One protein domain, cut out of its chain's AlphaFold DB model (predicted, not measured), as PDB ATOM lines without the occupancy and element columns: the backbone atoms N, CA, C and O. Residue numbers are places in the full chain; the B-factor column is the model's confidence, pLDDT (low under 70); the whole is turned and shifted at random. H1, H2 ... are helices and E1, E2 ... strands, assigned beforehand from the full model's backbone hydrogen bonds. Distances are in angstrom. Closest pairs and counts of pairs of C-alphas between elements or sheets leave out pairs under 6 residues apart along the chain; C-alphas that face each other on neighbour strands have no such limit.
ATOM      1  N   ASP A   8     132.379 198.646 180.604       86.25
ATOM      2  CA  ASP A   8     133.821 198.788 180.755       86.25
ATOM      3  C   ASP A   8     134.617 197.551 180.321       86.25
ATOM      4  O   ASP A   8     135.706 197.709 179.773       86.25
ATOM      5  N   LEU A   9     134.102 196.330 180.520       91.38
ATOM      6  CA  LEU A   9     134.819 195.101 180.153       91.38
ATOM      7  C   LEU A   9     134.933 194.963 178.633       91.38
ATOM      8  O   LEU A   9     136.038 194.853 178.100       91.38
ATOM      9  N   LEU A  10     133.803 195.050 177.923       90.19
ATOM     10  CA  LEU A  10     133.792 194.987 176.458       90.19
ATOM     11  C   LEU A  10     134.625 196.124 175.859       90.19
ATOM     12  O   LEU A  10     135.365 195.906 174.902       90.19
ATOM     13  N   SER A  11     134.570 197.310 176.467       91.00
ATOM     14  CA  SER A  11     135.367 198.468 176.058       91.00
ATOM     15  C   SER A  11     136.874 198.262 176.253       91.00
ATOM     16  O   SER A  11     137.661 198.678 175.403       91.00
ATOM     17  N   ARG A  12     137.321 197.607 177.335       91.94
ATOM     18  CA  ARG A  12     138.739 197.240 177.522       91.94
ATOM     19  C   ARG A  12     139.205 196.241 176.467       91.94
ATOM     20  O   ARG A  12     140.170 196.519 175.760       91.94
ATOM     21  N   MET A  13     138.479 195.137 176.297       92.94
ATOM     22  CA  MET A  13     138.804 194.121 175.289       92.94
ATOM     23  C   MET A  13     138.794 194.695 173.862       92.94
ATOM     24  O   MET A  13     139.611 194.319 173.022       92.94
ATOM     25  N   ALA A  14     137.872 195.617 173.570       91.69
ATOM     26  CA  ALA A  14     137.790 196.331 172.299       91.69
ATOM     27  C   ALA A  14     138.994 197.249 172.062       91.69
ATOM     28  O   ALA A  14     139.517 197.286 170.949       91.69
ATOM     29  N   ARG A  15     139.467 197.960 173.095       91.12
ATOM     30  CA  ARG A  15     140.680 198.788 173.014       91.12
ATOM     31  C   ARG A  15     141.933 197.962 172.751       91.12
ATOM     32  O   ARG A  15     142.734 198.368 171.915       91.12
ATOM     33  N   ARG A  16     142.075 196.796 173.389       90.81
ATOM     34  CA  ARG A  16     143.199 195.883 173.115       90.81
ATOM     35  C   ARG A  16     143.185 195.371 171.682       90.81
ATOM     36  O   ARG A  16     144.215 195.416 171.019       90.81
ATOM     37  N   GLU A  17     142.019 194.954 171.182       90.56
ATOM     38  CA  GLU A  17     141.899 194.535 169.781       90.56
ATOM     39  C   GLU A  17     142.186 195.687 168.818       90.56
ATOM     40  O   GLU A  17     142.916 195.504 167.850       90.56
ATOM     41  N   ALA A  18     141.666 196.885 169.089       88.62
ATOM     42  CA  ALA A  18     141.962 198.055 168.274       88.62
ATOM     43  C   ALA A  18     143.469 198.336 168.228       88.62
ATOM     44  O   ALA A  18     144.020 198.428 167.135       88.62
ATOM     45  N   GLY A  19     144.135 198.381 169.389       85.25
ATOM     46  CA  GLY A  19     145.581 198.580 169.492       85.25
ATOM     47  C   GLY A  19     146.372 197.534 168.704       85.25
ATOM     48  O   GLY A  19     147.228 197.895 167.898       85.25
ATOM     49  N   ALA A  20     146.016 196.256 168.861       84.38
ATOM     50  CA  ALA A  20     146.589 195.135 168.117       84.38
ATOM     51  C   ALA A  20     146.423 195.272 166.593       84.38
ATOM     52  O   ALA A  20     147.370 195.055 165.837       84.38
ATOM     53  N   LEU A  21     145.230 195.646 166.124       82.69
ATOM     54  CA  LEU A  21     144.942 195.805 164.696       82.69
ATOM     55  C   LEU A  21     145.651 197.020 164.088       82.69
ATOM     56  O   LEU A  21     145.997 196.988 162.903       82.69
ATOM     57  N   THR A  22     145.879 198.067 164.884       82.50
ATOM     58  CA  THR A  22     146.565 199.297 164.462       82.50
ATOM     59  C   THR A  22     148.087 199.225 164.545       82.50
ATOM     60  O   THR A  22     148.738 200.189 164.156       82.50
ATOM     61  N   LEU A  23     148.669 198.104 164.992       79.69
ATOM     62  CA  LEU A  23     150.119 197.902 164.935       79.69
ATOM     63  C   LEU A  23     150.627 198.092 163.500       79.69
ATOM     64  O   LEU A  23     150.021 197.607 162.536       79.69
ATOM     65  N   VAL A  24     151.739 198.805 163.349       77.50
ATOM     66  CA  VAL A  24     152.368 199.042 162.049       77.50
ATOM     67  C   VAL A  24     153.711 198.323 162.054       77.50
ATOM     68  O   VAL A  24     154.527 198.612 162.925       77.50
ATOM     69  N   ILE A  38     156.008 180.226 163.682       78.44
ATOM     70  CA  ILE A  38     154.926 180.001 164.643       78.44
ATOM     71  C   ILE A  38     154.325 178.638 164.331       78.44
ATOM     72  O   ILE A  38     153.936 178.360 163.194       78.44
ATOM     73  N   LEU A  39     154.212 177.804 165.356       85.75
ATOM     74  CA  LEU A  39     153.540 176.522 165.242       85.75
ATOM     75  C   LEU A  39     152.038 176.706 165.450       85.75
ATOM     76  O   LEU A  39     151.601 177.345 166.405       85.75
ATOM     77  N   PHE A  40     151.231 176.100 164.588       88.38
ATOM     78  CA  PHE A  40     149.776 176.151 164.679       88.38
ATOM     79  C   PHE A  40     149.231 174.828 165.206       88.38
ATOM     80  O   PHE A  40     149.598 173.752 164.741       88.38
ATOM     81  N   THR A  41     148.331 174.898 166.183       91.12
ATOM     82  CA  THR A  41     147.591 173.739 166.698       91.12
ATOM     83  C   THR A  41     146.098 173.977 166.524       91.12
ATOM     84  O   THR A  41     145.564 174.993 166.969       91.12
ATOM     85  N   PHE A  42     145.408 173.019 165.907       90.25
ATOM     86  CA  PHE A  42     143.979 173.128 165.620       90.25
ATOM     87  C   PHE A  42     143.164 172.205 166.518       90.25
ATOM     88  O   PHE A  42     143.303 170.982 166.459       90.25
ATOM     89  N   VAL A  43     142.257 172.782 167.301       89.56
ATOM     90  CA  VAL A  43     141.339 172.032 168.167       89.56
ATOM     91  C   VAL A  43     139.943 171.933 167.540       89.56
ATOM     92  O   VAL A  43     139.528 172.823 166.790       89.56
ATOM     93  N   PRO A  44     139.193 170.846 167.789       86.62
ATOM     94  CA  PRO A  44     137.829 170.722 167.290       86.62
ATOM     95  C   PRO A  44     136.925 171.810 167.882       86.62
ATOM     96  O   PRO A  44     137.022 172.153 169.060       86.62
ATOM     97  N   CYS A  45     136.017 172.339 167.062       82.94
ATOM     98  CA  CYS A  45     134.980 173.246 167.531       82.94
ATOM     99  C   CYS A  45     133.818 172.433 168.109       82.94
ATOM    100  O   CYS A  45     133.262 171.576 167.433       82.94
ATOM    101  N   ARG A  46     133.412 172.717 169.350       80.88
ATOM    102  CA  ARG A  46     132.265 172.033 169.978       80.88
ATOM    103  C   ARG A  46     130.897 172.485 169.458       80.88
ATOM    104  O   ARG A  46     129.896 171.858 169.779       80.88
ATOM    105  N   TRP A  47     130.852 173.569 168.683       78.50
ATOM    106  CA  TRP A  47     129.618 174.130 168.120       78.50
ATOM    107  C   TRP A  47     129.401 173.779 166.652       78.50
ATOM    108  O   TRP A  47     128.264 173.785 166.189       78.50
ATOM    109  N   CYS A  48     130.469 173.494 165.905       76.12
ATOM    110  CA  CYS A  48     130.356 173.100 164.507       76.12
ATOM    111  C   CYS A  48     131.258 171.912 164.184       76.12
ATOM    112  O   CYS A  48     132.385 171.801 164.661       76.12
ATOM    113  N   ALA A  49     130.766 171.036 163.314       71.56
ATOM    114  CA  ALA A  49     131.468 169.839 162.872       71.56
ATOM    115  C   ALA A  49     132.454 170.139 161.727       71.56
ATOM    116  O   ALA A  49     132.442 169.467 160.699       71.56
ATOM    117  N   ALA A  50     133.280 171.181 161.869       73.94
ATOM    118  CA  ALA A  50     134.246 171.559 160.842       73.94
ATOM    119  C   ALA A  50     135.181 170.384 160.506       73.94
ATOM    120  O   ALA A  50     135.933 169.911 161.363       73.94
ATOM    121  N   ALA A  51     135.123 169.927 159.252       68.94
ATOM    122  CA  ALA A  51     135.813 168.721 158.801       68.94
ATOM    123  C   ALA A  51     137.343 168.873 158.796       68.94
ATOM    124  O   ALA A  51     138.058 167.937 159.148       68.94
ATOM    125  N   GLY A  52     137.843 170.062 158.450       73.62
ATOM    126  CA  GLY A  52     139.271 170.352 158.335       73.62
ATOM    127  C   GLY A  52     139.652 171.711 158.925       73.62
ATOM    128  O   GLY A  52     138.771 172.539 159.169       73.62
ATOM    129  N   PRO A  53     140.952 171.927 159.197       79.44
ATOM    130  CA  PRO A  53     141.458 173.206 159.672       79.44
ATOM    131  C   PRO A  53     141.380 174.271 158.572       79.44
ATOM    132  O   PRO A  53     141.803 174.039 157.441       79.44
ATOM    133  N   ALA A  54     140.888 175.457 158.917       80.44
ATOM    134  CA  ALA A  54     141.054 176.647 158.097       80.44
ATOM    135  C   ALA A  54     142.467 177.206 158.310       80.44
ATOM    136  O   ALA A  54     142.796 177.721 159.380       80.44
ATOM    137  N   LEU A  55     143.334 177.030 157.312       82.56
ATOM    138  CA  LEU A  55     144.736 177.415 157.435       82.56
ATOM    139  C   LEU A  55     144.885 178.949 157.524       82.56
ATOM    140  O   LEU A  55     144.198 179.671 156.796       82.56
ATOM    141  N   PRO A  56     145.782 179.463 158.387       81.31
ATOM    142  CA  PRO A  56     146.120 180.880 158.441       81.31
ATOM    143  C   PRO A  56     146.636 181.406 157.091       81.31
ATOM    144  O   PRO A  56     147.248 180.650 156.336       81.31
ATOM    145  N   PRO A  57     146.480 182.711 156.803       77.44
ATOM    146  CA  PRO A  57     146.895 183.324 155.542       77.44
ATOM    147  C   PRO A  57     148.408 183.614 155.524       77.44
ATOM    148  O   PRO A  57     148.834 184.757 155.350       77.44
ATOM    149  N   LEU A  58     149.226 182.587 155.754       74.88
ATOM    150  CA  LEU A  58     150.686 182.651 155.716       74.88
ATOM    151  C   LEU A  58     151.218 181.840 154.536       74.88
ATOM    152  O   LEU A  58     150.593 180.876 154.101       74.88
ATOM    153  N   ARG A  59     152.384 182.242 154.016       73.12
ATOM    154  CA  ARG A  59     153.057 181.519 152.922       73.12
ATOM    155  C   ARG A  59     153.448 180.104 153.340       73.12
ATOM    156  O   ARG A  59     153.327 179.182 152.545       73.12
ATOM    157  N   GLU A  60     153.889 179.964 154.584       73.06
ATOM    158  CA  GLU A  60     154.300 178.705 155.191       73.06
ATOM    159  C   GLU A  60     153.599 178.567 156.543       73.06
ATOM    160  O   GLU A  60     153.508 179.525 157.316       73.06
ATOM    161  N   VAL A  61     153.045 177.382 156.796       75.88
ATOM    162  CA  VAL A  61     152.296 177.057 158.013       75.88
ATOM    163  C   VAL A  61     152.828 175.733 158.545       75.88
ATOM    164  O   VAL A  61     152.631 174.688 157.926       75.88
ATOM    165  N   ALA A  62     153.468 175.771 159.709       82.44
ATOM    166  CA  ALA A  62     153.886 174.575 160.427       82.44
ATOM    167  C   ALA A  62     152.782 174.154 161.407       82.44
ATOM    168  O   ALA A  62     152.377 174.932 162.271       82.44
ATOM    169  N   VAL A  63     152.273 172.927 161.270       83.81
ATOM    170  CA  VAL A  63     151.167 172.412 162.091       83.81
ATOM    171  C   VAL A  63     151.672 171.352 163.059       83.81
ATOM    172  O   VAL A  63     152.327 170.394 162.661       83.81
ATOM    173  N   VAL A  64     151.315 171.493 164.334       82.12
ATOM    174  CA  VAL A  64     151.543 170.464 165.349       82.12
ATOM    175  C   VAL A  64     150.269 169.641 165.499       82.12
ATOM    176  O   VAL A  64     149.261 170.106 166.030       82.12
ATOM    177  N   GLU A  65     150.312 168.393 165.035       72.00
ATOM    178  CA  GLU A  65     149.152 167.491 165.065       72.00
ATOM    179  C   GLU A  65     148.772 167.044 166.485       72.00
ATOM    180  O   GLU A  65     147.607 166.746 166.757       72.00
ATOM    181  N   LYS A  66     149.744 167.001 167.408       70.25
ATOM    182  CA  LYS A  66     149.545 166.566 168.798       70.25
ATOM    183  C   LYS A  66     149.847 167.703 169.779       70.25
ATOM    184  O   LYS A  66     151.016 168.035 169.963       70.25
ATOM    185  N   PRO A  67     148.844 168.232 170.507       63.47
ATOM    186  CA  PRO A  67     149.047 169.300 171.492       63.47
ATOM    187  C   PRO A  67     150.051 168.962 172.608       63.47
ATOM    188  O   PRO A  67     150.591 169.863 173.243       63.47
ATOM    189  N   SER A  68     150.308 167.675 172.868       62.72
ATOM    190  CA  SER A  68     151.351 167.234 173.800       62.72
ATOM    191  C   SER A  68     152.760 167.507 173.272       62.72
ATOM    192  O   SER A  68     153.604 167.921 174.051       62.72
ATOM    193  N   LEU A  69     153.000 167.367 171.963       59.25
ATOM    194  CA  LEU A  69     154.292 167.677 171.337       59.25
ATOM    195  C   LEU A  69     154.549 169.182 171.277       59.25
ATOM    196  O   LEU A  69     155.691 169.612 171.362       59.25
ATOM    197  N   ALA A  70     153.485 169.990 171.246       60.72
ATOM    198  CA  ALA A  70     153.582 171.438 171.401       60.72
ATOM    199  C   ALA A  70     154.154 171.850 172.773       60.72
ATOM    200  O   ALA A  70     154.421 173.033 172.982       60.72
ATOM    201  N   ARG A  71     154.267 170.933 173.753       60.25
ATOM    202  CA  ARG A  71     154.866 171.206 175.073       60.25
ATOM    203  C   ARG A  71     156.385 171.237 175.086       60.25
ATOM    204  O   ARG A  71     156.935 171.996 175.877       60.25
ATOM    205  N   ASP A  72     157.004 170.548 174.140       61.25
ATOM    206  CA  ASP A  72     158.449 170.334 174.108       61.25
ATOM    207  C   ASP A  72     159.159 171.235 173.082       61.25
ATOM    208  O   ASP A  72     160.354 171.094 172.837       61.25
ATOM    209  N   THR A  73     158.430 172.175 172.468       65.44
ATOM    210  CA  THR A  73     158.965 173.067 171.431       65.44
ATOM    211  C   THR A  73     159.490 174.366 172.028       65.44
ATOM    212  O   THR A  73     158.840 174.977 172.874       65.44
ATOM    213  N   THR A  74     160.615 174.854 171.508       71.75
ATOM    214  CA  THR A  74     161.136 176.201 171.798       71.75
ATOM    215  C   THR A  74     160.465 177.296 170.965       71.75
ATOM    216  O   THR A  74     160.755 178.470 171.165       71.75
ATOM    217  N   LEU A  75     159.581 176.932 170.032       76.06
ATOM    218  CA  LEU A  75     158.845 177.872 169.191       76.06
ATOM    219  C   LEU A  75     157.523 178.307 169.848       76.06
ATOM    220  O   LEU A  75     156.896 177.497 170.543       76.06
ATOM    221  N   PRO A  76     157.056 179.550 169.609       78.69
ATOM    222  CA  PRO A  76     155.708 179.964 169.978       78.69
ATOM    223  C   PRO A  76     154.658 179.076 169.305       78.69
ATOM    224  O   PRO A  76     154.747 178.773 168.113       78.69
ATOM    225  N   VAL A  77     153.614 178.719 170.056       86.12
ATOM    226  CA  VAL A  77     152.489 177.928 169.544       86.12
ATOM    227  C   VAL A  77     151.216 178.760 169.608       86.12
ATOM    228  O   VAL A  77     150.893 179.288 170.670       86.12
ATOM    229  N   LEU A  78     150.472 178.831 168.505       89.81
ATOM    230  CA  LEU A  78     149.127 179.396 168.452       89.81
ATOM    231  C   LEU A  78     148.081 178.284 168.341       89.81
ATOM    232  O   LEU A  78     148.085 177.497 167.394       89.81
ATOM    233  N   THR A  79     147.149 178.248 169.294       91.88
ATOM    234  CA  THR A  79     145.991 177.352 169.276       91.88
ATOM    235  C   THR A  79     144.752 178.067 168.745       91.88
ATOM    236  O   THR A  79     144.408 179.149 169.219       91.88
ATOM    237  N   LEU A  80     144.057 177.440 167.795       91.38
ATOM    238  CA  LEU A  80     142.842 177.952 167.156       91.38
ATOM    239  C   LEU A  80     141.821 176.822 166.947       91.38
ATOM    240  O   LEU A  80     142.194 175.649 166.866       91.38
ATOM    241  N   LEU A  81     140.527 177.139 166.859       88.44
ATOM    242  CA  LEU A  81     139.536 176.156 166.422       88.44
ATOM    243  C   LEU A  81     139.730 175.834 164.934       88.44
ATOM    244  O   LEU A  81     140.086 176.693 164.133       88.44
ATOM    245  N   ARG A  82     139.399 174.606 164.525       87.12
ATOM    246  CA  ARG A  82     139.423 174.193 163.107       87.12
ATOM    247  C   ARG A  82     138.567 175.071 162.195       87.12
ATOM    248  O   ARG A  82     138.900 175.240 161.031       87.12
ATOM    249  N   CYS A  83     137.470 175.606 162.722       82.69
ATOM    250  CA  CYS A  83     136.567 176.473 161.978       82.69
ATOM    251  C   CYS A  83     137.000 177.941 161.949       82.69
ATOM    252  O   CYS A  83     136.249 178.746 161.414       82.69
ATOM    253  N   GLU A  84     138.132 178.316 162.548       84.62
ATOM    254  CA  GLU A  84     138.544 179.716 162.627       84.62
ATOM    255  C   GLU A  84     139.357 180.159 161.418       84.62
ATOM    256  O   GLU A  84     140.417 179.617 161.131       84.62
ATOM    257  N   GLU A  85     138.900 181.220 160.767       83.56
ATOM    258  CA  GLU A  85     139.669 181.965 159.784       83.56
ATOM    259  C   GLU A  85     140.361 183.152 160.469       83.56
ATOM    260  O   GLU A  85     139.718 184.025 161.072       83.56
ATOM    261  N   LEU A  86     141.693 183.173 160.380       83.88
ATOM    262  CA  LEU A  86     142.537 184.262 160.868       83.88
ATOM    263  C   LEU A  86     142.819 185.262 159.751       83.88
ATOM    264  O   LEU A  86     143.046 184.889 158.606       83.88
ATOM    265  N   THR A  87     142.883 186.544 160.102       82.06
ATOM    266  CA  THR A  87     143.433 187.561 159.198       82.06
ATOM    267  C   THR A  87     144.917 187.759 159.499       82.06
ATOM    268  O   THR A  87     145.341 187.579 160.640       82.06
ATOM    269  N   ALA A  88     145.708 188.209 158.521       80.69
ATOM    270  CA  ALA A  88     147.109 188.572 158.769       80.69
ATOM    271  C   ALA A  88     147.237 189.625 159.892       80.69
ATOM    272  O   ALA A  88     148.144 189.561 160.716       80.69
ATOM    273  N   ARG A  89     146.267 190.549 159.986       82.06
ATOM    274  CA  ARG A  89     146.194 191.557 161.053       82.06
ATOM    275  C   ARG A  89     145.976 190.951 162.441       82.06
ATOM    276  O   ARG A  89     146.550 191.445 163.401       82.06
ATOM    277  N   SER A  90     145.221 189.858 162.547       84.12
ATOM    278  CA  SER A  90     145.011 189.128 163.808       84.12
ATOM    279  C   SER A  90     146.304 188.522 164.366       84.12
ATOM    280  O   SER A  90     146.383 188.257 165.561       84.12
ATOM    281  N   LEU A  91     147.305 188.304 163.509       84.94
ATOM    282  CA  LEU A  91     148.599 187.732 163.875       84.94
ATOM    283  C   LEU A  91     149.650 188.793 164.219       84.94
ATOM    284  O   LEU A  91     150.679 188.446 164.791       84.94
ATOM    285  N   LEU A  92     149.408 190.076 163.916       81.25
ATOM    286  CA  LEU A  92     150.384 191.139 164.176       81.25
ATOM    287  C   LEU A  92     150.866 191.207 165.627       81.25
ATOM    288  O   LEU A  92     152.064 191.403 165.801       81.25
ATOM    289  N   PRO A  93     150.043 190.991 166.671       82.50
ATOM    290  CA  PRO A  93     150.544 191.018 168.045       82.50
ATOM    291  C   PRO A  93     151.652 189.998 168.329       82.50
ATOM    292  O   PRO A  93     152.423 190.196 169.260       82.50
ATOM    293  N   LEU A  94     151.785 188.938 167.525       80.44
ATOM    294  CA  LEU A  94     152.879 187.974 167.668       80.44
ATOM    295  C   LEU A  94     154.245 188.571 167.290       80.44
ATOM    296  O   LEU A  94     155.276 188.089 167.752       80.44
ATOM    297  N   SER A  95     154.281 189.647 166.500       76.25
ATOM    298  CA  SER A  95     155.529 190.367 166.209       76.25
ATOM    299  C   SER A  95     156.135 191.019 167.458       76.25
ATOM    300  O   SER A  95     157.355 191.011 167.610       76.25
ATOM    301  N   LEU A  96     155.301 191.466 168.408       73.62
ATOM    302  CA  LEU A  96     155.736 192.100 169.658       73.62
ATOM    303  C   LEU A  96     156.660 191.185 170.482       73.62
ATOM    304  O   LEU A  96     157.621 191.658 171.086       73.62
ATOM    305  N   ILE A  97     156.426 189.870 170.448       66.81
ATOM    306  CA  ILE A  97     157.218 188.850 171.162       66.81
ATOM    307  C   ILE A  97     158.684 188.878 170.728       66.81
ATOM    308  O   ILE A  97     159.583 188.694 171.543       66.81
ATOM    309  N   ARG A  98     158.934 189.128 169.439       63.34
ATOM    310  CA  ARG A  98     160.281 189.089 168.855       63.34
ATOM    311  C   ARG A  98     161.185 190.199 169.367       63.34
ATOM    312  O   ARG A  98     162.401 190.081 169.280       63.34
ATOM    313  N   THR A  99     160.596 191.281 169.869       56.34
ATOM    314  CA  THR A  99     161.343 192.441 170.363       56.34
ATOM    315  C   THR A  99     161.938 192.216 171.758       56.34
ATOM    316  O   THR A  99     162.694 193.062 172.233       56.34
ATOM    317  N   ALA A 100     161.631 191.093 172.423       58.53
ATOM    318  CA  ALA A 100     162.129 190.789 173.759       58.53
ATOM    319  C   ALA A 100     163.301 189.774 173.752       58.53
ATOM    320  O   ALA A 100     163.195 188.726 173.110       58.53
ATOM    321  N   PRO A 101     164.414 190.030 174.474       53.84
ATOM    322  CA  PRO A 101     165.543 189.097 174.572       53.84
ATOM    323  C   PRO A 101     165.130 187.780 175.243       53.84
ATOM    324  O   PRO A 101     164.466 187.838 176.271       53.84
ATOM    325  N   ALA A 102     165.545 186.627 174.687       56.56
ATOM    326  CA  ALA A 102     165.427 185.262 175.244       56.56
ATOM    327  C   ALA A 102     164.230 185.042 176.196       56.56
ATOM    328  O   ALA A 102     164.371 184.521 177.304       56.56
ATOM    329  N   ALA A 103     163.054 185.499 175.771       57.19
ATOM    330  CA  ALA A 103     161.873 185.517 176.606       57.19
ATOM    331  C   ALA A 103     161.302 184.107 176.775       57.19
ATOM    332  O   ALA A 103     161.427 183.279 175.866       57.19
ATOM    333  N   PRO A 104     160.602 183.835 177.887       64.62
ATOM    334  CA  PRO A 104     159.751 182.669 177.962       64.62
ATOM    335  C   PRO A 104     158.789 182.630 176.782       64.62
ATOM    336  O   PRO A 104     158.123 183.624 176.513       64.62
ATOM    337  N   GLN A 105     158.725 181.512 176.063       70.94
ATOM    338  CA  GLN A 105     157.844 181.386 174.901       70.94
ATOM    339  C   GLN A 105     156.447 181.010 175.405       70.94
ATOM    340  O   GLN A 105     156.266 179.906 175.936       70.94
ATOM    341  N   PRO A 106     155.459 181.914 175.331       73.69
ATOM    342  CA  PRO A 106     154.142 181.636 175.870       73.69
ATOM    343  C   PRO A 106     153.353 180.774 174.883       73.69
ATOM    344  O   PRO A 106     153.676 180.656 173.696       73.69
ATOM    345  N   ARG A 107     152.267 180.189 175.379       86.06
ATOM    346  CA  ARG A 107     151.292 179.499 174.535       86.06
ATOM    347  C   ARG A 107     150.194 180.479 174.185       86.06
ATOM    348  O   ARG A 107     149.476 180.935 175.069       86.06
ATOM    349  N   PHE A 108     150.043 180.772 172.905       89.19
ATOM    350  CA  PHE A 108     148.955 181.609 172.441       89.19
ATOM    351  C   PHE A 108     147.715 180.774 172.173       89.19
ATOM    352  O   PHE A 108     147.777 179.679 171.611       89.19
ATOM    353  N   SER A 109     146.572 181.352 172.501       92.19
ATOM    354  CA  SER A 109     145.273 180.906 172.022       92.19
ATOM    355  C   SER A 109     144.536 182.072 171.379       92.19
ATOM    356  O   SER A 109     144.651 183.220 171.811       92.19
ATOM    357  N   THR A 110     143.751 181.786 170.346       92.12
ATOM    358  CA  THR A 110     142.730 182.732 169.892       92.12
ATOM    359  C   THR A 110     141.624 182.832 170.939       92.12
ATOM    360  O   THR A 110     141.421 181.914 171.742       92.12
ATOM    361  N   ARG A 111     140.859 183.930 170.919       91.06
ATOM    362  CA  ARG A 111     139.682 184.077 171.788       91.06
ATOM    363  C   ARG A 111     138.731 182.902 171.661       91.06
ATOM    364  O   ARG A 111     138.278 182.376 172.667       91.06
ATOM    365  N   ALA A 112     138.448 182.476 170.434       88.12
ATOM    366  CA  ALA A 112     137.484 181.422 170.176       88.12
ATOM    367  C   ALA A 112     137.980 180.044 170.653       88.12
ATOM    368  O   ALA A 112     137.201 179.325 171.282       88.12
ATOM    369  N   ALA A 113     139.264 179.716 170.487       90.00
ATOM    370  CA  ALA A 113     139.841 178.492 171.045       90.00
ATOM    371  C   ALA A 113     139.946 178.506 172.574       90.00
ATOM    372  O   ALA A 113     139.766 177.470 173.213       90.00
ATOM    373  N   TYR A 114     140.224 179.659 173.182       91.38
ATOM    374  CA  TYR A 114     140.187 179.787 174.637       91.38
ATOM    375  C   TYR A 114     138.745 179.646 175.147       91.38
ATOM    376  O   TYR A 114     138.445 178.795 175.986       91.38
ATOM    377  N   TRP A 115     137.813 180.393 174.555       87.56
ATOM    378  CA  TRP A 115     136.381 180.337 174.841       87.56
ATOM    379  C   TRP A 115     135.818 178.917 174.740       87.56
ATOM    380  O   TRP A 115     135.036 178.504 175.599       87.56
ATOM    381  N   SER A 116     136.253 178.139 173.738       85.69
ATOM    382  CA  SER A 116     135.855 176.742 173.507       85.69
ATOM    383  C   SER A 116     136.306 175.749 174.571       85.69
ATOM    384  O   SER A 116     135.863 174.601 174.544       85.69
ATOM    385  N   ARG A 117     137.143 176.159 175.523       85.44
ATOM    386  CA  ARG A 117     137.499 175.329 176.677       85.44
ATOM    387  C   ARG A 117     136.614 175.640 177.874       85.44
ATOM    388  O   ARG A 117     136.140 174.717 178.525       85.44
ATOM    389  N   TYR A 118     136.293 176.915 178.096       80.88
ATOM    390  CA  TYR A 118     135.695 177.367 179.357       80.88
ATOM    391  C   TYR A 118     134.173 177.588 179.329       80.88
ATOM    392  O   TYR A 118     133.546 177.469 180.375       80.88
ATOM    393  N   VAL A 119     133.555 177.854 178.168       81.06
ATOM    394  CA  VAL A 119     132.098 178.141 178.073       81.06
ATOM    395  C   VAL A 119     131.297 177.017 177.388       81.06
ATOM    396  O   VAL A 119     131.297 176.982 176.157       81.06
ATOM    397  N   PRO A 120     130.606 176.119 178.117       78.19
ATOM    398  CA  PRO A 120     129.949 174.922 177.566       78.19
ATOM    399  C   PRO A 120     129.155 175.156 176.272       78.19
ATOM    400  O   PRO A 120     128.587 176.229 176.065       78.19
ATOM    401  N   ALA A 121     129.112 174.149 175.390       74.50
ATOM    402  CA  ALA A 121     128.397 174.271 174.114       74.50
ATOM    403  C   ALA A 121     126.903 174.564 174.318       74.50
ATOM    404  O   ALA A 121     126.311 175.346 173.577       74.50
ATOM    405  N   ASP A 122     126.350 173.957 175.360       73.19
ATOM    406  CA  ASP A 122     124.970 173.958 175.823       73.19
ATOM    407  C   ASP A 122     124.744 174.917 177.000       73.19
ATOM    408  O   ASP A 122     123.856 174.692 177.819       73.19
ATOM    409  N   TRP A 123     125.555 175.974 177.126       79.56
ATOM    410  CA  TRP A 123     125.413 176.928 178.225       79.56
ATOM    411  C   TRP A 123     123.957 177.421 178.351       79.56
ATOM    412  O   TRP A 123     123.294 177.766 177.373       79.56
ATOM    413  N   THR A 124     123.458 177.460 179.584       75.25
ATOM    414  CA  THR A 124     122.036 177.707 179.875       75.25
ATOM    415  C   THR A 124     121.773 179.052 180.548       75.25
ATOM    416  O   THR A 124     120.621 179.440 180.726       75.25
ATOM    417  N   SER A 125     122.827 179.781 180.932       83.06
ATOM    418  CA  SER A 125     122.726 181.026 181.697       83.06
ATOM    419  C   SER A 125     123.670 182.122 181.184       83.06
ATOM    420  O   SER A 125     124.855 181.842 180.968       83.06
ATOM    421  N   PRO A 126     123.197 183.384 181.074       85.94
ATOM    422  CA  PRO A 126     124.036 184.553 180.801       85.94
ATOM    423  C   PRO A 126     125.282 184.657 181.690       85.94
ATOM    424  O   PRO A 126     126.350 185.015 181.206       85.94
ATOM    425  N   SER A 127     125.199 184.257 182.963       85.25
ATOM    426  CA  SER A 127     126.328 184.357 183.900       85.25
ATOM    427  C   SER A 127     127.537 183.503 183.492       85.25
ATOM    428  O   SER A 127     128.673 183.864 183.790       85.25
ATOM    429  N   ALA A 128     127.323 182.378 182.799       83.56
ATOM    430  CA  ALA A 128     128.420 181.544 182.301       83.56
ATOM    431  C   ALA A 128     129.166 182.220 181.138       83.56
ATOM    432  O   ALA A 128     130.389 182.116 181.037       83.56
ATOM    433  N   VAL A 129     128.427 182.935 180.287       85.88
ATOM    434  CA  VAL A 129     128.972 183.739 179.186       85.88
ATOM    435  C   VAL A 129     129.755 184.924 179.751       85.88
ATOM    436  O   VAL A 129     130.884 185.159 179.328       85.88
ATOM    437  N   ASP A 130     129.205 185.606 180.755       87.75
ATOM    438  CA  ASP A 130     129.842 186.753 181.407       87.75
ATOM    439  C   ASP A 130     131.165 186.369 182.072       87.75
ATOM    440  O   ASP A 130     132.198 186.981 181.807       87.75
ATOM    441  N   ARG A 131     131.171 185.268 182.831       86.94
ATOM    442  CA  ARG A 131     132.396 184.712 183.415       86.94
ATOM    443  C   ARG A 131     133.420 184.317 182.348       86.94
ATOM    444  O   ARG A 131     134.620 184.490 182.545       86.94
ATOM    445  N   GLY A 132     132.967 183.779 181.214       88.38
ATOM    446  CA  GLY A 132     133.837 183.482 180.074       88.38
ATOM    447  C   GLY A 132     134.530 184.731 179.524       88.38
ATOM    448  O   GLY A 132     135.712 184.677 179.182       88.38
ATOM    449  N   LEU A 133     133.819 185.860 179.488       89.88
ATOM    450  CA  LEU A 133     134.355 187.148 179.050       89.88
ATOM    451  C   LEU A 133     135.340 187.747 180.056       89.88
ATOM    452  O   LEU A 133     136.375 188.261 179.646       89.88
ATOM    453  N   GLU A 134     135.083 187.617 181.355       91.50
ATOM    454  CA  GLU A 134     136.033 188.011 182.407       91.50
ATOM    455  C   GLU A 134     137.343 187.215 182.335       91.50
ATOM    456  O   GLU A 134     138.429 187.785 182.445       91.50
ATOM    457  N   LEU A 135     137.259 185.903 182.091       91.06
ATOM    458  CA  LEU A 135     138.441 185.058 181.912       91.06
ATOM    459  C   LEU A 135     139.241 185.448 180.660       91.06
ATOM    460  O   LEU A 135     140.470 185.493 180.714       91.06
ATOM    461  N   LEU A 136     138.560 185.760 179.550       91.44
ATOM    462  CA  LEU A 136     139.211 186.286 178.346       91.44
ATOM    463  C   LEU A 136     139.890 187.639 178.606       91.44
ATOM    464  O   LEU A 136     141.058 187.795 178.267       91.44
ATOM    465  N   ASP A 137     139.197 188.589 179.244       92.31
ATOM    466  CA  ASP A 137     139.737 189.916 179.585       92.31
ATOM    467  C   ASP A 137     141.031 189.793 180.404       92.31
ATOM    468  O   ASP A 137     142.039 190.425 180.080       92.31
ATOM    469  N   ALA A 138     141.036 188.912 181.410       91.50
ATOM    470  CA  ALA A 138     142.219 188.631 182.216       91.50
ATOM    471  C   ALA A 138     143.367 188.050 181.374       91.50
ATOM    472  O   ALA A 138     144.513 188.478 181.518       91.50
ATOM    473  N   LYS A 139     143.077 187.117 180.459       91.75
ATOM    474  CA  LYS A 139     144.085 186.486 179.592       91.75
ATOM    475  C   LYS A 139     144.571 187.339 178.427       91.75
ATOM    476  O   LYS A 139     145.575 186.980 177.818       91.75
ATOM    477  N   GLU A 140     143.916 188.457 178.146       91.69
ATOM    478  CA  GLU A 140     144.350 189.464 177.170       91.69
ATOM    479  C   GLU A 140     145.098 190.638 177.808       91.69
ATOM    480  O   GLU A 140     145.747 191.408 177.101       91.69
ATOM    481  N   SER A 141     145.022 190.779 179.137       89.62
ATOM    482  CA  SER A 141     145.605 191.907 179.881       89.62
ATOM    483  C   SER A 141     147.121 192.055 179.719       89.62
ATOM    484  O   SER A 141     147.653 193.147 179.914       89.62
ATOM    485  N   TRP A 142     147.813 190.999 179.277       85.75
ATOM    486  CA  TRP A 142     149.237 191.045 178.952       85.75
ATOM    487  C   TRP A 142     149.571 192.164 177.954       85.75
ATOM    488  O   TRP A 142     150.640 192.763 178.057       85.75
ATOM    489  N   LEU A 143     148.662 192.494 177.024       84.50
ATOM    490  CA  LEU A 143     148.912 193.544 176.037       84.50
ATOM    491  C   LEU A 143     148.959 194.944 176.678       84.50
ATOM    492  O   LEU A 143     149.693 195.802 176.198       84.50
ATOM    493  N   ASP A 144     148.253 195.168 177.791       84.25
ATOM    494  CA  ASP A 144     148.282 196.455 178.508       84.25
ATOM    495  C   ASP A 144     149.644 196.684 179.187       84.25
ATOM    496  O   ASP A 144     150.172 197.804 179.244       84.25
ATOM    497  N   ALA A 145     150.221 195.595 179.698       76.25
ATOM    498  CA  ALA A 145     151.513 195.573 180.368       76.25
ATOM    499  C   ALA A 145     152.694 195.477 179.390       76.25
ATOM    500  O   ALA A 145     153.837 195.675 179.802       76.25
ATOM    501  N   PHE A 146     152.443 195.198 178.106       74.81
ATOM    502  CA  PHE A 146     153.503 195.019 177.122       74.81
ATOM    503  C   PHE A 146     154.337 196.296 176.967       74.81
ATOM    504  O   PHE A 146     153.811 197.393 176.760       74.81
ATOM    505  N   ARG A 147     155.660 196.153 177.039       73.12
ATOM    506  CA  ARG A 147     156.630 197.204 176.725       73.12
ATOM    507  C   ARG A 147     157.718 196.583 175.849       73.12
ATOM    508  O   ARG A 147     158.097 195.447 176.128       73.12
ATOM    509  N   PRO A 148     158.238 197.282 174.824       66.62
ATOM    510  CA  PRO A 148     159.353 196.770 174.032       66.62
ATOM    511  C   PRO A 148     160.501 196.300 174.940       66.62
ATOM    512  O   PRO A 148     160.909 197.026 175.844       66.62
ATOM    513  N   GLY A 149     160.980 195.072 174.734       60.41
ATOM    514  CA  GLY A 149     162.034 194.469 175.557       60.41
ATOM    515  C   GLY A 149     161.587 193.864 176.897       60.41
ATOM    516  O   GLY A 149     162.400 193.215 177.550       60.41
ATOM    517  N   ALA A 150     160.322 194.022 177.302       66.94
ATOM    518  CA  ALA A 150     159.766 193.431 178.516       66.94
ATOM    519  C   ALA A 150     158.662 192.428 178.178       66.94
ATOM    520  O   ALA A 150     157.771 192.688 177.370       66.94
ATOM    521  N   VAL A 151     158.709 191.281 178.845       65.94
ATOM    522  CA  VAL A 151     157.758 190.198 178.623       65.94
ATOM    523  C   VAL A 151     156.821 190.087 179.822       65.94
ATOM    524  O   VAL A 151     157.292 189.778 180.915       65.94
ATOM    525  N   PRO A 152     155.511 190.337 179.651       72.81
ATOM    526  CA  PRO A 152     154.551 190.336 180.754       72.81
ATOM    527  C   PRO A 152     154.048 188.934 181.143       72.81
ATOM    528  O   PRO A 152     153.070 188.837 181.877       72.81
ATOM    529  N   TRP A 153     154.664 187.858 180.649       75.88
ATOM    530  CA  TRP A 153     154.227 186.480 180.890       75.88
ATOM    531  C   TRP A 153     155.361 185.581 181.391       75.88
ATOM    532  O   TRP A 153     156.550 185.849 181.203       75.88
ATOM    533  N   THR A 154     154.970 184.478 182.019       72.69
ATOM    534  CA  THR A 154     155.874 183.452 182.557       72.69
ATOM    535  C   THR A 154     156.017 182.244 181.618       72.69
ATOM    536  O   THR A 154     155.289 182.105 180.632       72.69
ATOM    537  N   TRP A 155     156.987 181.356 181.880       69.06
ATOM    538  CA  TRP A 155     157.222 180.173 181.038       69.06
ATOM    539  C   TRP A 155     156.017 179.235 181.023       69.06
ATOM    540  O   TRP A 155     155.527 178.816 182.070       69.06
ATOM    541  N   GLY A 156     155.552 178.881 179.821       67.81
ATOM    542  CA  GLY A 156     154.404 177.994 179.641       67.81
ATOM    543  C   GLY A 156     153.053 178.624 179.981       67.81
ATOM    544  O   GLY A 156     152.041 177.920 179.926       67.81
ATOM    545  N   GLU A 157     153.013 179.921 180.296       82.31
ATOM    546  CA  GLU A 157     151.763 180.635 180.500       82.31
ATOM    547  C   GLU A 157     150.940 180.655 179.210       82.31
ATOM    548  O   GLU A 157     151.439 180.957 178.123       82.31
ATOM    549  N   GLU A 158     149.658 180.311 179.335       87.38
ATOM    550  CA  GLU A 158     148.701 180.517 178.260       87.38
ATOM    551  C   GLU A 158     148.186 181.954 178.292       87.38
ATOM    552  O   GLU A 158     147.595 182.386 179.292       87.38
ATOM    553  N   VAL A 159     148.370 182.646 177.172       89.62
ATOM    554  CA  VAL A 159     147.896 184.007 176.920       89.62
ATOM    555  C   VAL A 159     146.985 184.022 175.694       89.62
ATOM    556  O   VAL A 159     147.089 183.176 174.801       89.62
ATOM    557  N   VAL A 160     146.065 184.982 175.646       92.00
ATOM    558  CA  VAL A 160     145.086 185.084 174.559       92.00
ATOM    559  C   VAL A 160     145.424 186.265 173.667       92.00
ATOM    560  O   VAL A 160     145.672 187.372 174.148       92.00
ATOM    561  N   LEU A 161     145.436 186.037 172.352       90.12
ATOM    562  CA  LEU A 161     145.549 187.127 171.390       90.12
ATOM    563  C   LEU A 161     144.261 187.960 171.422       90.12
ATOM    564  O   LEU A 161     143.185 187.388 171.218       90.12
ATOM    565  N   PRO A 162     144.340 189.291 171.607       89.00
ATOM    566  CA  PRO A 162     143.169 190.158 171.593       89.00
ATOM    567  C   PRO A 162     142.730 190.403 170.146       89.00
ATOM    568  O   PRO A 162     142.827 191.503 169.615       89.00
ATOM    569  N   ALA A 163     142.289 189.347 169.473       84.12
ATOM    570  CA  ALA A 163     141.828 189.385 168.101       84.12
ATOM    571  C   ALA A 163     140.557 188.553 167.974       84.12
ATOM    572  O   ALA A 163     140.525 187.366 168.304       84.12
ATOM    573  N   SER A 164     139.507 189.184 167.457       79.81
ATOM    574  CA  SER A 164     138.297 188.477 167.066       79.81
ATOM    575  C   SER A 164     138.532 187.751 165.744       79.81
ATOM    576  O   SER A 164     138.936 188.363 164.747       79.81
ATOM    577  N   THR A 165     138.261 186.451 165.736       76.12
ATOM    578  CA  THR A 165     138.422 185.572 164.572       76.12
ATOM    579  C   THR A 165     137.086 185.386 163.855       76.12
ATOM    580  O   THR A 165     136.045 185.853 164.329       76.12
ATOM    581  N   ARG A 166     137.111 184.792 162.659       76.12
ATOM    582  CA  ARG A 166     135.914 184.547 161.841       76.12
ATOM    583  C   ARG A 166     135.649 183.054 161.737       76.12
ATOM    584  O   ARG A 166     136.562 182.256 161.884       76.12
ATOM    585  N   ALA A 167     134.408 182.680 161.454       71.69
ATOM    586  CA  ALA A 167     134.097 181.315 161.063       71.69
ATOM    587  C   ALA A 167     134.446 181.148 159.578       71.69
ATOM    588  O   ALA A 167     133.933 181.897 158.745       71.69
ATOM    589  N   ALA A 168     135.290 180.174 159.258       66.69
ATOM    590  CA  ALA A 168     135.677 179.843 157.900       66.69
ATOM    591  C   ALA A 168     134.460 179.397 157.077       66.69
ATOM    592  O   ALA A 168     133.585 178.669 157.561       66.69
ATOM    593  N   ALA A 169     134.413 179.809 155.810       60.94
ATOM    594  CA  ALA A 169     133.465 179.248 154.857       60.94
ATOM    595  C   ALA A 169     133.806 177.764 154.632       60.94
ATOM    596  O   ALA A 169     134.934 177.434 154.273       60.94
ATOM    597  N   HIS A 170     132.856 176.858 154.873       56.06
ATOM    598  CA  HIS A 170     133.076 175.431 154.640       56.06
ATOM    599  C   HIS A 170     132.947 175.103 153.146       56.06
ATOM    600  O   HIS A 170     131.854 175.274 152.601       56.06
ATOM    601  N   PRO A 171     133.988 174.564 152.488       41.19
ATOM    602  CA  PRO A 171     133.840 173.945 151.179       41.19
ATOM    603  C   PRO A 171     133.168 172.577 151.379       41.19
ATOM    604  O   PRO A 171     133.806 171.632 151.832       41.19
ATOM    605  N   GLY A 172     131.859 172.476 151.129       43.97
ATOM    606  CA  GLY A 172     131.136 171.193 151.174       43.97
ATOM    607  C   GLY A 172     129.769 171.203 151.857       43.97
ATOM    608  O   GLY A 172     129.087 170.183 151.846       43.97
ATOM    609  N   VAL A 173     129.328 172.331 152.421       45.50
ATOM    610  CA  VAL A 173     127.909 172.513 152.758       45.50
ATOM    611  C   VAL A 173     127.250 173.126 151.523       45.50
ATOM    612  O   VAL A 173     127.665 174.223 151.153       45.50
ATOM    613  N   PRO A 174     126.285 172.451 150.865       40.97
ATOM    614  CA  PRO A 174     125.616 173.015 149.705       40.97
ATOM    615  C   PRO A 174     124.977 174.333 150.119       40.97
ATOM    616  O   PRO A 174     124.286 174.406 151.140       40.97
ATOM    617  N   ASP A 175     125.284 175.353 149.334       42.38
ATOM    618  CA  ASP A 175     124.785 176.711 149.417       42.38
ATOM    619  C   ASP A 175     123.297 176.753 149.805       42.38
ATOM    620  O   ASP A 175     122.395 176.682 148.973       42.38
ATOM    621  N   ARG A 176     123.016 176.896 151.107       44.00
ATOM    622  CA  ARG A 176     121.811 177.617 151.530       44.00
ATOM    623  C   ARG A 176     121.996 179.036 151.008       44.00
ATOM    624  O   ARG A 176     123.106 179.523 151.207       44.00
ATOM    625  N   PRO A 177     120.973 179.666 150.397       42.59
ATOM    626  CA  PRO A 177     121.096 180.874 149.574       42.59
ATOM    627  C   PRO A 177     122.164 181.812 150.140       42.59
ATOM    628  O   PRO A 177     122.013 182.393 151.217       42.59
ATOM    629  N   THR A 178     123.315 181.782 149.474       45.03
ATOM    630  CA  THR A 178     124.631 181.937 150.101       45.03
ATOM    631  C   THR A 178     125.050 183.375 150.289       45.03
ATOM    632  O   THR A 178     125.986 183.631 151.044       45.03
ATOM    633  N   ASP A 179     124.355 184.326 149.682       40.16
ATOM    634  CA  ASP A 179     124.858 185.691 149.633       40.16
ATOM    635  C   ASP A 179     124.570 186.497 150.900       40.16
ATOM    636  O   ASP A 179     125.442 187.240 151.343       40.16
ATOM    637  N   GLU A 180     123.450 186.294 151.596       42.28
ATOM    638  CA  GLU A 180     123.166 187.080 152.810       42.28
ATOM    639  C   GLU A 180     123.932 186.569 154.036       42.28
ATOM    640  O   GLU A 180     124.475 187.347 154.825       42.28
ATOM    641  N   VAL A 181     124.054 185.247 154.182       41.66
ATOM    642  CA  VAL A 181     124.745 184.654 155.330       41.66
ATOM    643  C   VAL A 181     126.262 184.662 155.125       41.66
ATOM    644  O   VAL A 181     126.981 184.870 156.097       41.66
ATOM    645  N   ALA A 182     126.792 184.489 153.905       40.09
ATOM    646  CA  ALA A 182     128.237 184.585 153.666       40.09
ATOM    647  C   ALA A 182     128.738 186.040 153.637       40.09
ATOM    648  O   ALA A 182     129.814 186.301 154.181       40.09
ATOM    649  N   ALA A 183     127.971 186.998 153.092       40.88
ATOM    650  CA  ALA A 183     128.293 188.422 153.231       40.88
ATOM    651  C   ALA A 183     128.181 188.875 154.698       40.88
ATOM    652  O   ALA A 183     129.073 189.569 155.192       40.88
ATOM    653  N   GLY A 184     127.180 188.379 155.438       46.84
ATOM    654  CA  GLY A 184     127.076 188.562 156.888       46.84
ATOM    655  C   GLY A 184     128.262 187.953 157.648       46.84
ATOM    656  O   GLY A 184     128.892 188.632 158.456       46.84
ATOM    657  N   ARG A 185     128.673 186.716 157.341       44.62
ATOM    658  CA  ARG A 185     129.793 186.009 158.005       44.62
ATOM    659  C   ARG A 185     131.149 186.690 157.833       44.62
ATOM    660  O   ARG A 185     131.950 186.653 158.762       44.62
ATOM    661  N   ARG A 186     131.402 187.360 156.702       44.72
ATOM    662  CA  ARG A 186     132.637 188.145 156.495       44.72
ATOM    663  C   ARG A 186     132.703 189.398 157.378       44.72
ATOM    664  O   ARG A 186     133.787 189.939 157.561       44.72
ATOM    665  N   SER A 187     131.582 189.853 157.940       44.56
ATOM    666  CA  SER A 187     131.531 191.005 158.854       44.56
ATOM    667  C   SER A 187     131.499 190.632 160.343       44.56
ATOM    668  O   SER A 187     131.819 191.470 161.189       44.56
ATOM    669  N   LEU A 188     131.188 189.377 160.683       52.16
ATOM    670  CA  LEU A 188     131.038 188.938 162.069       52.16
ATOM    671  C   LEU A 188     132.388 188.513 162.641       52.16
ATOM    672  O   LEU A 188     132.798 187.357 162.607       52.16
ATOM    673  N   HIS A 189     133.104 189.503 163.151       60.16
ATOM    674  CA  HIS A 189     134.193 189.274 164.079       60.16
ATOM    675  C   HIS A 189     133.610 188.780 165.401       60.16
ATOM    676  O   HIS A 189     132.807 189.475 166.021       60.16
ATOM    677  N   PHE A 190     133.987 187.572 165.804       63.41
ATOM    678  CA  PHE A 190     133.395 186.931 166.965       63.41
ATOM    679  C   PHE A 190     134.147 187.300 168.244       63.41
ATOM    680  O   PHE A 190     135.319 186.957 168.402       63.41
ATOM    681  N   LEU A 191     133.435 187.919 169.187       72.50
ATOM    682  CA  LEU A 191     133.807 187.853 170.599       72.50
ATOM    683  C   LEU A 191     133.555 186.433 171.130       72.50
ATOM    684  O   LEU A 191     134.357 185.889 171.882       72.50
ATOM    685  N   THR A 192     132.452 185.816 170.685       72.44
ATOM    686  CA  THR A 192     132.067 184.441 171.026       72.44
ATOM    687  C   THR A 192     131.901 183.609 169.750       72.44
ATOM    688  O   THR A 192     131.108 184.012 168.891       72.44
ATOM    689  N   PRO A 193     132.561 182.449 169.594       70.31
ATOM    690  CA  PRO A 193     132.357 181.593 168.429       70.31
ATOM    691  C   PRO A 193     130.882 181.171 168.308       70.31
ATOM    692  O   PRO A 193     130.253 180.812 169.301       70.31
ATOM    693  N   HIS A 194     130.341 181.220 167.082       70.31
ATOM    694  CA  HIS A 194     128.999 180.736 166.716       70.31
ATOM    695  C   HIS A 194     127.853 181.268 167.597       70.31
ATOM    696  O   HIS A 194     127.180 180.469 168.236       70.31
ATOM    697  N   ALA A 195     127.616 182.590 167.630       66.12
ATOM    698  CA  ALA A 195     126.562 183.260 168.414       66.12
ATOM    699  C   ALA A 195     125.189 182.532 168.403       66.12
ATOM    700  O   ALA A 195     124.311 182.831 167.601       66.12
ATOM    701  N   ALA A 196     125.011 181.570 169.313       67.44
ATOM    702  CA  ALA A 196     123.906 180.607 169.276       67.44
ATOM    703  C   ALA A 196     122.657 181.067 170.049       67.44
ATOM    704  O   ALA A 196     121.695 180.317 170.177       67.44
ATOM    705  N   SER A 197     122.665 182.287 170.594       75.69
ATOM    706  CA  SER A 197     121.562 182.822 171.393       75.69
ATOM    707  C   SER A 197     121.358 184.312 171.142       75.69
ATOM    708  O   SER A 197     122.283 185.028 170.756       75.69
ATOM    709  N   ALA A 198     120.178 184.813 171.506       80.88
ATOM    710  CA  ALA A 198     119.910 186.247 171.507       80.88
ATOM    711  C   ALA A 198     120.831 187.030 172.467       80.88
ATOM    712  O   ALA A 198     121.074 188.214 172.251       80.88
ATOM    713  N   TYR A 199     121.336 186.400 173.535       83.75
ATOM    714  CA  TYR A 199     122.255 187.041 174.477       83.75
ATOM    715  C   TYR A 199     123.640 187.255 173.858       83.75
ATOM    716  O   TYR A 199     124.131 188.378 173.798       83.75
ATOM    717  N   THR A 200     124.235 186.185 173.329       80.50
ATOM    718  CA  THR A 200     125.542 186.223 172.660       80.50
ATOM    719  C   THR A 200     125.510 187.047 171.374       80.50
ATOM    720  O   THR A 200     126.493 187.714 171.070       80.50
ATOM    721  N   ALA A 201     124.384 187.091 170.653       79.62
ATOM    722  CA  ALA A 201     124.197 188.018 169.535       79.62
ATOM    723  C   ALA A 201     124.307 189.486 169.990       79.62
ATOM    724  O   ALA A 201     125.175 190.206 169.505       79.62
ATOM    725  N   ARG A 202     123.538 189.892 171.014       83.69
ATOM    726  CA  ARG A 202     123.608 191.256 171.576       83.69
ATOM    727  C   ARG A 202     124.998 191.619 172.101       83.69
ATOM    728  O   ARG A 202     125.412 192.767 171.981       83.69
ATOM    729  N   LEU A 203     125.716 190.660 172.688       85.19
ATOM    730  CA  LEU A 203     127.096 190.870 173.125       85.19
ATOM    731  C   LEU A 203     128.044 191.129 171.950       85.19
ATOM    732  O   LEU A 203     128.870 192.032 172.043       85.19
ATOM    733  N   ASN A 204     127.923 190.379 170.850       83.88
ATOM    734  CA  ASN A 204     128.732 190.624 169.655       83.88
ATOM    735  C   ASN A 204     128.423 191.999 169.039       83.88
ATOM    736  O   ASN A 204     129.357 192.699 168.656       83.88
ATOM    737  N   ASP A 205     127.157 192.429 169.023       83.88
ATOM    738  CA  ASP A 205     126.775 193.766 168.540       83.88
ATOM    739  C   ASP A 205     127.368 194.880 169.418       83.88
ATOM    740  O   ASP A 205     127.987 195.824 168.917       83.88
ATOM    741  N   ALA A 206     127.242 194.749 170.743       87.12
ATOM    742  CA  ALA A 206     127.820 195.694 171.697       87.12
ATOM    743  C   ALA A 206     129.353 195.752 171.577       87.12
ATOM    744  O   ALA A 206     129.947 196.834 171.594       87.12
ATOM    745  N   TYR A 207     129.995 194.597 171.400       88.25
ATOM    746  CA  TYR A 207     131.435 194.509 171.198       88.25
ATOM    747  C   TYR A 207     131.879 195.146 169.878       88.25
ATOM    748  O   TYR A 207     132.862 195.886 169.850       88.25
ATOM    749  N   LEU A 208     131.137 194.921 168.790       85.75
ATOM    750  CA  LEU A 208     131.407 195.540 167.497       85.75
ATOM    751  C   LEU A 208     131.362 197.068 167.598       85.75
ATOM    752  O   LEU A 208     132.277 197.734 167.110       85.75
ATOM    753  N   PHE A 209     130.350 197.617 168.275       87.62
ATOM    754  CA  PHE A 209     130.252 199.053 168.529       87.62
ATOM    755  C   PHE A 209     131.448 199.579 169.339       87.62
ATOM    756  O   PHE A 209     132.091 200.557 168.937       87.62
ATOM    757  N   ALA A 210     131.795 198.905 170.441       90.12
ATOM    758  CA  ALA A 210     132.937 199.274 171.277       90.12
ATOM    759  C   ALA A 210     134.254 199.239 170.484       90.12
ATOM    760  O   ALA A 210     135.068 200.158 170.579       90.12
ATOM    761  N   ARG A 211     134.446 198.224 169.637       88.88
ATOM    762  CA  ARG A 211     135.641 198.070 168.804       88.88
ATOM    763  C   ARG A 211     135.735 199.118 167.706       88.88
ATOM    764  O   ARG A 211     136.806 199.685 167.527       88.88
ATOM    765  N   ILE A 212     134.649 199.410 166.986       88.69
ATOM    766  CA  ILE A 212     134.642 200.486 165.979       88.69
ATOM    767  C   ILE A 212     135.014 201.817 166.638       88.69
ATOM    768  O   ILE A 212     135.834 202.563 166.103       88.69
ATOM    769  N   THR A 213     134.453 202.088 167.817       90.62
ATOM    770  CA  THR A 213     134.766 203.287 168.601       90.62
ATOM    771  C   THR A 213     136.240 203.316 169.003       90.62
ATOM    772  O   THR A 213     136.908 204.325 168.789       90.62
ATOM    773  N   ALA A 214     136.780 202.202 169.504       90.06
ATOM    774  CA  ALA A 214     138.182 202.095 169.892       90.06
ATOM    775  C   ALA A 214     139.149 202.241 168.706       90.06
ATOM    776  O   ALA A 214     140.155 202.932 168.832       90.06
ATOM    777  N   VAL A 215     138.841 201.653 167.544       87.50
ATOM    778  CA  VAL A 215     139.649 201.803 166.321       87.50
ATOM    779  C   VAL A 215     139.638 203.251 165.841       87.50
ATOM    780  O   VAL A 215     140.695 203.790 165.527       87.50
ATOM    781  N   ARG A 216     138.471 203.908 165.815       89.25
ATOM    782  CA  ARG A 216     138.374 205.332 165.461       89.25
ATOM    783  C   ARG A 216     139.185 206.201 166.415       89.25
ATOM    784  O   ARG A 216     139.946 207.038 165.947       89.25
ATOM    785  N   ALA A 217     139.042 205.972 167.720       88.44
ATOM    786  CA  ALA A 217     139.793 206.691 168.742       88.44
ATOM    787  C   ALA A 217     141.298 206.510 168.534       88.44
ATOM    788  O   ALA A 217     142.010 207.503 168.423       88.44
ATOM    789  N   ALA A 218     141.754 205.263 168.368       83.44
ATOM    790  CA  ALA A 218     143.142 204.954 168.073       83.44
ATOM    791  C   ALA A 218     143.613 205.768 166.858       83.44
ATOM    792  O   ALA A 218     144.493 206.608 167.000       83.44
ATOM    793  N   LEU A 219     142.977 205.598 165.694       82.62
ATOM    794  CA  LEU A 219     143.359 206.274 164.445       82.62
ATOM    795  C   LEU A 219     143.291 207.812 164.498       82.62
ATOM    796  O   LEU A 219     143.970 208.463 163.711       82.62
ATOM    797  N   SER A 220     142.476 208.393 165.385       80.25
ATOM    798  CA  SER A 220     142.348 209.850 165.543       80.25
ATOM    799  C   SER A 220     143.465 210.496 166.367       80.25
ATOM    800  O   SER A 220     143.652 211.710 166.306       80.25
TER     801      SER A 220
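This is residues 8 to 24 and 38 to 220 of the 229 residues of an uncharacterized protein of Nonomuraea endophytica (UniProt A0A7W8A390). A small parallel sheet of four short strands has H4 beside it, at the ends of the strands, and a group of crossed helices beyond its E4 edge: H5 next to that edge, then H1, crossed by the long H8. Residues 44 to 76 make a long loop by the other edge, E1, and residues 173 to 181, of which 178 to 181 belong to H7, stick out. The printed part has 200 residues, under half of them in named elements: H1, E1, E2, H2, H3, E3, H4, H5, H6, E4, H7, H8, of mixed class. The sheet's order is E1, E2, E3, E4; the whole is compact, with a radius of gyration of the C-alphas of 16.6 A and spans of 51 by 39 by 32 A.

H1, residues 8 to 21, is the hub. It touches H8, residues 198 to 220, at a steep tilt of 53 degrees, with C-alphas 14 and 211 closest at 4.5 A. It touches H5, residues 126 to 140, at a steep tilt of 42 degrees, with C-alphas 13 and 137 closest at 6.1 A. Its residues 20 to 21 touch H2, residues 88 to 91, with C-alphas 21 and 89 closest at 5.7 A. H1 is close to but not clearly touching H3, residues 93 to 97, and H6, residues 142 to 145. E1, residues 39 to 43, and E2, residues 77 to 81, are parallel, with N 41 to O 78 at 2.9 A. E3, residues 107 to 109, is parallel to E2, with N 79 to O 108 at 2.8 A, and to E4, residues 158 to 160, with N 159 to O 107 at 2.9 A. E2, H2, H3, E3 form a strand-helix-strand unit, two parallel neighbour strands with helices between, with a left-handed crossover; E3, H4, H5, H6, E4 form another. H4, residues 111 to 118, stands at the sheet's level, 2.9 A in height; H5 only grazes the sheet with residues 135 to 140. H7, residues 178 to 185, touches no helix. In H1, H5, H7 and H8 every O i to N i+4 pair is within hydrogen-bond range; H4 has 2 of 4, H3 0 of 1 but 2 of 2 O i to N i+3 pairs, and H2 and H6 are too short for an i+4 pair.

H1 begins at C-alpha 8 (133.821, 198.788, 180.755) and is 19.8 A long. E1 is 13.3 A, E2 13.4 A and H5 21.2 A. H8, 33.1 A, ends at C-alpha 220 (142.348, 209.850, 165.543).

The C-alphas of Pro 101 and Pro 177 are farthest apart, 51.7 A. Residues 25 to 37 are not printed, and C-alphas 24 and 38 are 19.4 A apart across this cut. The links E1 to E2, H6 to E4, E4 to H7 and H7 to H8 are long. Mean pLDDT of the printed part is 76.8, with residues 168 to 190 among those under 70.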